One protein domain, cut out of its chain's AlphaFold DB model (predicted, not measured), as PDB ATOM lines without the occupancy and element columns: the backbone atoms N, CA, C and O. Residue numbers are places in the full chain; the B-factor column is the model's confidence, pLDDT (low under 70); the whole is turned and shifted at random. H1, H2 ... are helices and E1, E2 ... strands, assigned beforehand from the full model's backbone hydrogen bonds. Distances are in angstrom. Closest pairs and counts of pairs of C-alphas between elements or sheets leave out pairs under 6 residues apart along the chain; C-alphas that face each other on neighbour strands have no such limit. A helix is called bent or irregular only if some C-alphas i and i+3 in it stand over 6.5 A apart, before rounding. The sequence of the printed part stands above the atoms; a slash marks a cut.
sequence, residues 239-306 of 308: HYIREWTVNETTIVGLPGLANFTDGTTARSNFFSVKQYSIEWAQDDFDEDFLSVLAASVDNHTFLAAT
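Overview. This is residues 239 to 306 of the 308 residues of an uncharacterized protein of Bionectria ochroleuca (UniProt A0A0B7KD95). A twisted three-stranded sheet, E1, E2 and E3, makes one end of a loose rod, and two short helices, H1 and H2, lie toward the other. A two-stranded ribbon, E4 and E5, runs between these ends, with both helices in the chain between its strands. The 68 printed residues hold two named helices and five named strands, in the order E1 E2 E3 E4 H1 H2 E5; both sheets are antiparallel and the class is mixed. The whole is loose, with a radius of gyration of the C-alphas of 14.3 A and spans of 43 by 21 by 18 A.

Arrangement. E1, residues 242 to 246, E2, residues 249 to 254, and E3, residues 258 to 261, form a meander, each strand the antiparallel neighbour of the one before; N 244 and O 251 are 2.9 A apart, N 260 and O 252 2.7 A. This sheet is only just strongly twisted, with C-alphas up to 4.0 A off its best plane. E4, residues 270 to 275, and E5, residues 300 to 305, are antiparallel neighbours, with N 301 and O 274 2.9 A apart. The closest C-alphas of E3 and E4, Ala 258 and Ser 272, are 7.3 A apart. H1, residues 278 to 284, and H2, residues 287 to 295, are close but not clearly touching: their closest C-alphas, Gln 282 and Leu 290, are 7.7 A apart. Every O i to N i+4 pair of H2 is within hydrogen-bond range; H1 has 1 of 3, and 2 of 4 O i to N i+3 pairs.

Along the chain. E1 begins at C-alpha 242 (-32.090, 2.010, 17.064). E2 is 16.5 A long, E4 16.8 A and H2 12.6 A. H1 is irregular, with C-alphas 280 and 283 8.2 A apart. E5, 16.6 A, ends at C-alpha 305 (-45.526, 6.476, 20.431).

Size, cuts and confidence. The farthest C-alphas, Glu 248 and Ala 295, are 44.2 A apart. The printed part has no cut and no long link. Residues 262 to 272 and 304 to 306 have pLDDT under 70.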
ATOM      1  N   HIS A 239     -36.029  -1.389  24.139       84.62
ATOM      2  CA  HIS A 239     -34.716  -1.998  23.876       84.62
ATOM      3  C   HIS A 239     -34.433  -2.296  22.401       84.62
ATOM      4  O   HIS A 239     -33.282  -2.546  22.046       84.62
ATOM      5  N   TYR A 240     -35.443  -2.246  21.532       84.06
ATOM      6  CA  TYR A 240     -35.269  -2.440  20.090       84.06
ATOM      7  C   TYR A 240     -35.093  -1.143  19.312       84.06
ATOM      8  O   TYR A 240     -34.822  -1.184  18.107       84.06
ATOM      9  N   ILE A 241     -35.253   0.003  19.974       82.12
ATOM     10  CA  ILE A 241     -35.077   1.308  19.352       82.12
ATOM     11  C   ILE A 241     -33.615   1.455  18.923       82.12
ATOM     12  O   ILE A 241     -32.691   1.321  19.724       82.12
ATOM     13  N   ARG A 242     -33.408   1.730  17.635       83.56
ATOM     14  CA  ARG A 242     -32.090   2.010  17.064       83.56
ATOM     15  C   ARG A 242     -32.013   3.456  16.628       83.56
ATOM     16  O   ARG A 242     -32.948   3.974  16.028       83.56
ATOM     17  N   GLU A 243     -30.865   4.060  16.871       83.44
ATOM     18  CA  GLU A 243     -30.544   5.406  16.421       83.44
ATOM     19  C   GLU A 243     -29.400   5.343  15.407       83.44
ATOM     20  O   GLU A 243     -28.406   4.642  15.615       83.44
ATOM     21  N   TRP A 244     -29.547   6.037  14.280       84.94
ATOM     22  CA  TRP A 244     -28.498   6.189  13.275       84.94
ATOM     23  C   TRP A 244     -28.597   7.545  12.578       84.94
ATOM     24  O   TRP A 244     -29.678   8.105  12.428       84.94
ATOM     25  N   THR A 245     -27.471   8.079  12.111       83.56
ATOM     26  CA  THR A 245     -27.416   9.406  11.476       83.56
ATOM     27  C   THR A 245     -27.204   9.282   9.969       83.56
ATOM     28  O   THR A 245     -26.312   8.564   9.517       83.56
ATOM     29  N   VAL A 246     -27.993  10.014   9.179       82.06
ATOM     30  CA  VAL A 246     -27.830  10.143   7.722       82.06
ATOM     31  C   VAL A 246     -27.797  11.627   7.374       82.06
ATOM     32  O   VAL A 246     -28.762  12.330   7.646       82.06
ATOM     33  N   ASN A 247     -26.711  12.111   6.759       83.38
ATOM     34  CA  ASN A 247     -26.572  13.510   6.315       83.38
ATOM     35  C   ASN A 247     -26.962  14.535   7.404       83.38
ATOM     36  O   ASN A 247     -27.871  15.334   7.197       83.38
ATOM     37  N   GLU A 248     -26.329  14.456   8.582       81.50
ATOM     38  CA  GLU A 248     -26.596  15.325   9.753       81.50
ATOM     39  C   GLU A 248     -28.017  15.222  10.341       81.50
ATOM     40  O   GLU A 248     -28.354  15.937  11.279       81.50
ATOM     41  N   THR A 249     -28.842  14.297   9.842       78.00
ATOM     42  CA  THR A 249     -30.176  14.015  10.378       78.00
ATOM     43  C   THR A 249     -30.125  12.751  11.224       78.00
ATOM     44  O   THR A 249     -29.795  11.673  10.718       78.00
ATOM     45  N   THR A 250     -30.460  12.864  12.507       78.56
ATOM     46  CA  THR A 250     -30.627  11.708  13.392       78.56
ATOM     47  C   THR A 250     -31.945  11.009  13.076       78.56
ATOM     48  O   THR A 250     -32.993  11.647  12.977       78.56
ATOM     49  N   ILE A 251     -31.888   9.696  12.883       77.88
ATOM     50  CA  ILE A 251     -33.039   8.837  12.646       77.88
ATOM     51  C   ILE A 251     -33.130   7.844  13.797       77.88
ATOM     52  O   ILE A 251     -32.189   7.102  14.064       77.88
ATOM     53  N   VAL A 252     -34.278   7.819  14.458       78.12
ATOM     54  CA  VAL A 252     -34.634   6.843  15.485       78.12
ATOM     55  C   VAL A 252     -35.651   5.894  14.870       78.12
ATOM     56  O   VAL A 252     -36.583   6.343  14.216       78.12
ATOM     57  N   GLY A 253     -35.516   4.584  15.027       76.69
ATOM     58  CA  GLY A 253     -36.442   3.654  14.389       76.69
ATOM     59  C   GLY A 253     -36.495   2.284  15.032       76.69
ATOM     60  O   GLY A 253     -35.560   1.842  15.698       76.69
ATOM     61  N   LEU A 254     -37.616   1.613  14.793       80.00
ATOM     62  CA  LEU A 254     -37.836   0.216  15.138       80.00
ATOM     63  C   LEU A 254     -37.652  -0.637  13.876       80.00
ATOM     64  O   LEU A 254     -38.273  -0.331  12.847       80.00
ATOM     65  N   PRO A 255     -36.815  -1.692  13.923       76.25
ATOM     66  CA  PRO A 255     -36.530  -2.533  12.764       76.25
ATOM     67  C   PRO A 255     -37.810  -3.032  12.084       76.25
ATOM     68  O   PRO A 255     -38.686  -3.590  12.728       76.25
ATOM     69  N   GLY A 256     -37.938  -2.815  10.772       70.38
ATOM     70  CA  GLY A 256     -39.064  -3.331   9.980       70.38
ATOM     71  C   GLY A 256     -40.428  -2.670  10.236       70.38
ATOM     72  O   GLY A 256     -41.382  -2.987   9.524       70.38
ATOM     73  N   LEU A 257     -40.526  -1.732  11.184       73.19
ATOM     74  CA  LEU A 257     -41.798  -1.149  11.616       73.19
ATOM     75  C   LEU A 257     -41.923   0.334  11.234       73.19
ATOM     76  O   LEU A 257     -42.821   0.691  10.466       73.19
ATOM     77  N   ALA A 258     -41.017   1.191  11.722       75.38
ATOM     78  CA  ALA A 258     -41.052   2.636  11.478       75.38
ATOM     79  C   ALA A 258     -39.688   3.313  11.705       75.38
ATOM     80  O   ALA A 258     -38.954   2.938  12.617       75.38
ATOM     81  N   ASN A 259     -39.404   4.359  10.919       76.75
ATOM     82  CA  ASN A 259     -38.237   5.235  11.067       76.75
ATOM     83  C   ASN A 259     -38.718   6.679  11.290       76.75
ATOM     84  O   ASN A 259     -39.602   7.149  10.573       76.75
ATOM     85  N   PHE A 260     -38.104   7.384  12.234       72.69
ATOM     86  CA  PHE A 260     -38.455   8.729  12.684       72.69
ATOM     87  C   PHE A 260     -37.244   9.650  12.555       72.69
ATOM     88  O   PHE A 260     -36.170   9.309  13.032       72.69
ATOM     89  N   THR A 261     -37.394  10.821  11.938       70.00
ATOM     90  CA  THR A 261     -36.336  11.845  11.887       70.00
ATOM     91  C   THR A 261     -36.450  12.799  13.071       70.00
ATOM     92  O   THR A 261     -37.545  13.294  13.366       70.00
ATOM     93  N   ASP A 262     -35.320  13.088  13.711       59.72
ATOM     94  CA  ASP A 262     -35.217  14.037  14.814       59.72
ATOM     95  C   ASP A 262     -35.713  15.434  14.383       59.72
ATOM     96  O   ASP A 262     -35.374  15.941  13.310       59.72
ATOM     97  N   GLY A 263     -36.592  16.031  15.193       56.69
ATOM     98  CA  GLY A 263     -37.046  17.418  15.036       56.69
ATOM     99  C   GLY A 263     -38.430  17.690  14.422       56.69
ATOM    100  O   GLY A 263     -38.920  18.806  14.593       56.69
ATOM    101  N   THR A 264     -39.124  16.746  13.765       52.31
ATOM    102  CA  THR A 264     -40.477  17.039  13.205       52.31
ATOM    103  C   THR A 264     -41.548  15.966  13.401       52.31
ATOM    104  O   THR A 264     -42.728  16.308  13.391       52.31
ATOM    105  N   THR A 265     -41.188  14.699  13.630       50.47
ATOM    106  CA  THR A 265     -42.173  13.597  13.731       50.47
ATOM    107  C   THR A 265     -42.312  13.013  15.137       50.47
ATOM    108  O   THR A 265     -43.296  12.343  15.413       50.47
ATOM    109  N   ALA A 266     -41.386  13.315  16.054       49.44
ATOM    110  CA  ALA A 266     -41.493  12.915  17.461       49.44
ATOM    111  C   ALA A 266     -42.518  13.750  18.263       49.44
ATOM    112  O   ALA A 266     -42.843  13.399  19.389       49.44
ATOM    113  N   ARG A 267     -43.037  14.847  17.685       49.88
ATOM    114  CA  ARG A 267     -44.023  15.748  18.320       49.88
ATOM    115  C   ARG A 267     -45.482  15.432  17.972       49.88
ATOM    116  O   ARG A 267     -46.375  16.192  18.337       49.88
ATOM    117  N   SER A 268     -45.749  14.378  17.200       53.12
ATOM    118  CA  SER A 268     -47.106  14.005  16.799       53.12
ATOM    119  C   SER A 268     -47.423  12.567  17.194       53.12
ATOM    120  O   SER A 268     -46.605  11.667  17.033       53.12
ATOM    121  N   ASN A 269     -48.649  12.349  17.682       54.88
ATOM    122  CA  ASN A 269     -49.190  11.008  17.888       54.88
ATOM    123  C   ASN A 269     -49.143  10.259  16.554       54.88
ATOM    124  O   ASN A 269     -49.853  10.611  15.607       54.88
ATOM    125  N   PHE A 270     -48.289   9.245  16.479       65.00
ATOM    126  CA  PHE A 270     -48.079   8.453  15.280       65.00
ATOM    127  C   PHE A 270     -48.571   7.029  15.513       65.00
ATOM    128  O   PHE A 270     -48.217   6.393  16.504       65.00
ATOM    129  N   PHE A 271     -49.389   6.542  14.580       66.69
ATOM    130  CA  PHE A 271     -49.893   5.177  14.563       66.69
ATOM    131  C   PHE A 271     -49.494   4.525  13.243       66.69
ATOM    132  O   PHE A 271     -49.911   4.976  12.175       66.69
ATOM    133  N   SER A 272     -48.678   3.474  13.314       68.62
ATOM    134  CA  SER A 272     -48.309   2.674  12.144       68.62
ATOM    135  C   SER A 272     -48.872   1.273  12.264       68.62
ATOM    136  O   SER A 272     -48.779   0.658  13.326       68.62
ATOM    137  N   VAL A 273     -49.417   0.773  11.156       71.75
ATOM    138  CA  VAL A 273     -49.888  -0.604  11.034       71.75
ATOM    139  C   VAL A 273     -49.086  -1.286   9.941       71.75
ATOM    140  O   VAL A 273     -49.026  -0.804   8.807       71.75
ATOM    141  N   LYS A 274     -48.480  -2.422  10.275       72.50
ATOM    142  CA  LYS A 274     -47.819  -3.300   9.309       72.50
ATOM    143  C   LYS A 274     -48.442  -4.683   9.379       72.50
ATOM    144  O   LYS A 274     -48.729  -5.185  10.465       72.50
ATOM    145  N   GLN A 275     -48.662  -5.284   8.215       77.12
ATOM    146  CA  GLN A 275     -49.030  -6.689   8.134       77.12
ATOM    147  C   GLN A 275     -47.772  -7.521   8.390       77.12
ATOM    148  O   GLN A 275     -46.768  -7.303   7.720       77.12
ATOM    149  N   TYR A 276     -47.843  -8.404   9.388       71.38
ATOM    150  CA  TYR A 276     -46.801  -9.343   9.813       71.38
ATOM    151  C   TYR A 276     -45.369  -8.774   9.861       71.38
ATOM    152  O   TYR A 276     -44.610  -8.861   8.900       71.38
ATOM    153  N   SER A 277     -44.976  -8.208  11.008       73.69
ATOM    154  CA  SER A 277     -43.657  -7.572  11.148       73.69
ATOM    155  C   SER A 277     -42.887  -7.937  12.412       73.69
ATOM    156  O   SER A 277     -41.875  -7.312  12.672       73.69
ATOM    157  N   ILE A 278     -43.312  -8.924  13.204       80.81
ATOM    158  CA  ILE A 278     -42.738  -9.153  14.545       80.81
ATOM    159  C   ILE A 278     -41.465 -10.018  14.576       80.81
ATOM    160  O   ILE A 278     -41.037 -10.419  15.651       80.81
ATOM    161  N   GLU A 279     -40.848 -10.317  13.428       81.62
ATOM    162  CA  GLU A 279     -39.620 -11.133  13.352       81.62
ATOM    163  C   GLU A 279     -38.480 -10.583  14.225       81.62
ATOM    164  O   GLU A 279     -37.685 -11.348  14.760       81.62
ATOM    165  N   TRP A 280     -38.424  -9.264  14.418       82.12
ATOM    166  CA  TRP A 280     -37.411  -8.595  15.239       82.12
ATOM    167  C   TRP A 280     -37.643  -8.702  16.753       82.12
ATOM    168  O   TRP A 280     -36.737  -8.346  17.498       82.12
ATOM    169  N   ALA A 281     -38.819  -9.162  17.198       84.50
ATOM    170  CA  ALA A 281     -39.218  -9.193  18.610       84.50
ATOM    171  C   ALA A 281     -39.783 -10.546  19.068       84.50
ATOM    172  O   ALA A 281     -40.461 -10.604  20.090       84.50
ATOM    173  N   GLN A 282     -39.544 -11.634  18.326       85.75
ATOM    174  CA  GLN A 282     -40.100 -12.955  18.660       85.75
ATOM    175  C   GLN A 282     -39.713 -13.424  20.070       85.75
ATOM    176  O   GLN A 282     -40.538 -14.042  20.735       85.75
ATOM    177  N   ASP A 283     -38.515 -13.061  20.535       87.31
ATOM    178  CA  ASP A 283     -37.985 -13.449  21.847       87.31
ATOM    179  C   ASP A 283     -38.797 -12.890  23.036       87.31
ATOM    180  O   ASP A 283     -38.748 -13.458  24.125       87.31
ATOM    181  N   ASP A 284     -39.585 -11.823  22.839       88.25
ATOM    182  CA  ASP A 284     -40.416 -11.216  23.894       88.25
ATOM    183  C   ASP A 284     -41.854 -11.763  23.941       88.25
ATOM    184  O   ASP A 284     -42.676 -11.339  24.764       88.25
ATOM    185  N   PHE A 285     -42.193 -12.711  23.063       88.38
ATOM    186  CA  PHE A 285     -43.502 -13.355  23.042       88.38
ATOM    187  C   PHE A 285     -43.422 -14.798  23.551       88.38
ATOM    188  O   PHE A 285     -42.656 -15.610  23.047       88.38
ATOM    189  N   ASP A 286     -44.284 -15.136  24.513       90.62
ATOM    190  CA  ASP A 286     -44.471 -16.519  24.972       90.62
ATOM    191  C   ASP A 286     -44.774 -17.489  23.814       90.62
ATOM    192  O   ASP A 286     -45.474 -17.136  22.856       90.62
ATOM    193  N   GLU A 287     -44.332 -18.742  23.958       89.19
ATOM    194  CA  GLU A 287     -44.547 -19.808  22.965       89.19
ATOM    195  C   GLU A 287     -46.031 -19.991  22.610       89.19
ATOM    196  O   GLU A 287     -46.375 -20.173  21.440       89.19
ATOM    197  N   ASP A 288     -46.926 -19.855  23.595       89.38
ATOM    198  CA  ASP A 288     -48.373 -19.931  23.386       89.38
ATOM    199  C   ASP A 288     -48.859 -18.847  22.412       89.38
ATOM    200  O   ASP A 288     -49.609 -19.138  21.479       89.38
ATOM    201  N   PHE A 289     -48.392 -17.605  22.569       88.25
ATOM    202  CA  PHE A 289     -48.772 -16.503  21.682       88.25
ATOM    203  C   PHE A 289     -48.214 -16.703  20.271       88.25
ATOM    204  O   PHE A 289     -48.934 -16.509  19.290       88.25
ATOM    205  N   LEU A 290     -46.959 -17.146  20.157       88.25
ATOM    206  CA  LEU A 290     -46.335 -17.449  18.866       88.25
ATOM    207  C   LEU A 290     -47.066 -18.584  18.127       88.25
ATOM    208  O   LEU A 290     -47.221 -18.521  16.907       88.25
ATOM    209  N   SER A 291     -47.584 -19.582  18.852       88.06
ATOM    210  CA  SER A 291     -48.382 -20.666  18.262       88.06
ATOM    211  C   SER A 291     -49.719 -20.171  17.693       88.06
ATOM    212  O   SER A 291     -50.116 -20.566  16.595       88.06
ATOM    213  N   VAL A 292     -50.386 -19.249  18.397       86.50
ATOM    214  CA  VAL A 292     -51.641 -18.628  17.949       86.50
ATOM    215  C   VAL A 292     -51.396 -17.709  16.756       86.50
ATOM    216  O   VAL A 292     -52.180 -17.720  15.809       86.50
ATOM    217  N   LEU A 293     -50.292 -16.960  16.760       85.50
ATOM    218  CA  LEU A 293     -49.885 -16.103  15.647       85.50
ATOM    219  C   LEU A 293     -49.673 -16.900  14.351       85.50
ATOM    220  O   LEU A 293     -50.029 -16.426  13.275       85.50
ATOM    221  N   ALA A 294     -49.105 -18.105  14.440       84.25
ATOM    222  CA  ALA A 294     -48.915 -18.978  13.281       84.25
ATOM    223  C   ALA A 294     -50.238 -19.561  12.751       84.25
ATOM    224  O   ALA A 294     -50.343 -19.879  11.567       84.25
ATOM    225  N   ALA A 295     -51.241 -19.707  13.621       86.06
ATOM    226  CA  ALA A 295     -52.561 -20.243  13.292       86.06
ATOM    227  C   ALA A 295     -53.598 -19.163  12.921       86.06
ATOM    228  O   ALA A 295     -54.735 -19.502  12.578       86.06
ATOM    229  N   SER A 296     -53.250 -17.879  13.021       85.44
ATOM    230  CA  SER A 296     -54.167 -16.774  12.751       85.44
ATOM    231  C   SER A 296     -54.424 -16.595  11.250       85.44
ATOM    232  O   SER A 296     -53.631 -16.986  10.394       85.44
ATOM    233  N   VAL A 297     -55.573 -15.998  10.924       84.31
ATOM    234  CA  VAL A 297     -55.958 -15.717   9.531       84.31
ATOM    235  C   VAL A 297     -55.252 -14.471   8.996       84.31
ATOM    236  O   VAL A 297     -54.910 -14.424   7.816       84.31
ATOM    237  N   ASP A 298     -55.032 -13.470   9.849       84.00
ATOM    238  CA  ASP A 298     -54.284 -12.261   9.512       84.00
ATOM    239  C   ASP A 298     -53.586 -11.703  10.756       84.00
ATOM    240  O   ASP A 298     -54.086 -11.828  11.877       84.00
ATOM    241  N   ASN A 299     -52.425 -11.087  10.546       84.62
ATOM    242  CA  ASN A 299     -51.554 -10.592  11.604       84.62
ATOM    243  C   ASN A 299     -51.206  -9.127  11.369       84.62
ATOM    244  O   ASN A 299     -50.564  -8.775  10.375       84.62
ATOM    245  N   HIS A 300     -51.539  -8.287  12.343       81.25
ATOM    246  CA  HIS A 300     -51.214  -6.866  12.326       81.25
ATOM    247  C   HIS A 300     -50.349  -6.492  13.522       81.25
ATOM    248  O   HIS A 300     -50.605  -6.908  14.651       81.25
ATOM    249  N   THR A 301     -49.338  -5.670  13.267       80.31
ATOM    250  CA  THR A 301     -48.504  -5.060  14.300       80.31
ATOM    251  C   THR A 301     -48.807  -3.573  14.356       80.31
ATOM    252  O   THR A 301     -48.816  -2.902  13.320       80.31
ATOM    253  N   PHE A 302     -49.041  -3.072  15.566       76.50
ATOM    254  CA  PHE A 302     -49.355  -1.676  15.837       76.50
ATOM    255  C   PHE A 302     -48.205  -1.027  16.598       76.50
ATOM    256  O   PHE A 302     -47.755  -1.567  17.606       76.50
ATOM    257  N   LEU A 303     -47.758   0.139  16.135       75.75
ATOM    258  CA  LEU A 303     -46.847   1.001  16.886       75.75
ATOM    259  C   LEU A 303     -47.574   2.278  17.281       75.75
ATOM    260  O   LEU A 303     -48.077   2.983  16.404       75.75
ATOM    261  N   ALA A 304     -47.575   2.583  18.575       69.44
ATOM    262  CA  ALA A 304     -47.996   3.867  19.112       69.44
ATOM    263  C   ALA A 304     -46.839   4.460  19.923       69.44
ATOM    264  O   ALA A 304     -46.279   3.783  20.780       69.44
ATOM    265  N   ALA A 305     -46.487   5.712  19.643       65.94
ATOM    266  CA  ALA A 305     -45.526   6.476  20.431       65.94
ATOM    267  C   ALA A 305     -46.266   7.606  21.159       65.94
ATOM    268  O   ALA A 305     -47.071   8.310  20.544       65.94
ATOM    269  N   THR A 306     -46.005   7.764  22.456       58.44
ATOM    270  CA  THR A 306     -46.548   8.846  23.289       58.44
ATOM    271  C   THR A 306     -45.406   9.689  23.839       58.44
ATOM    272  O   THR A 306     -44.441   9.137  24.362       58.44
TER     273      THR A 306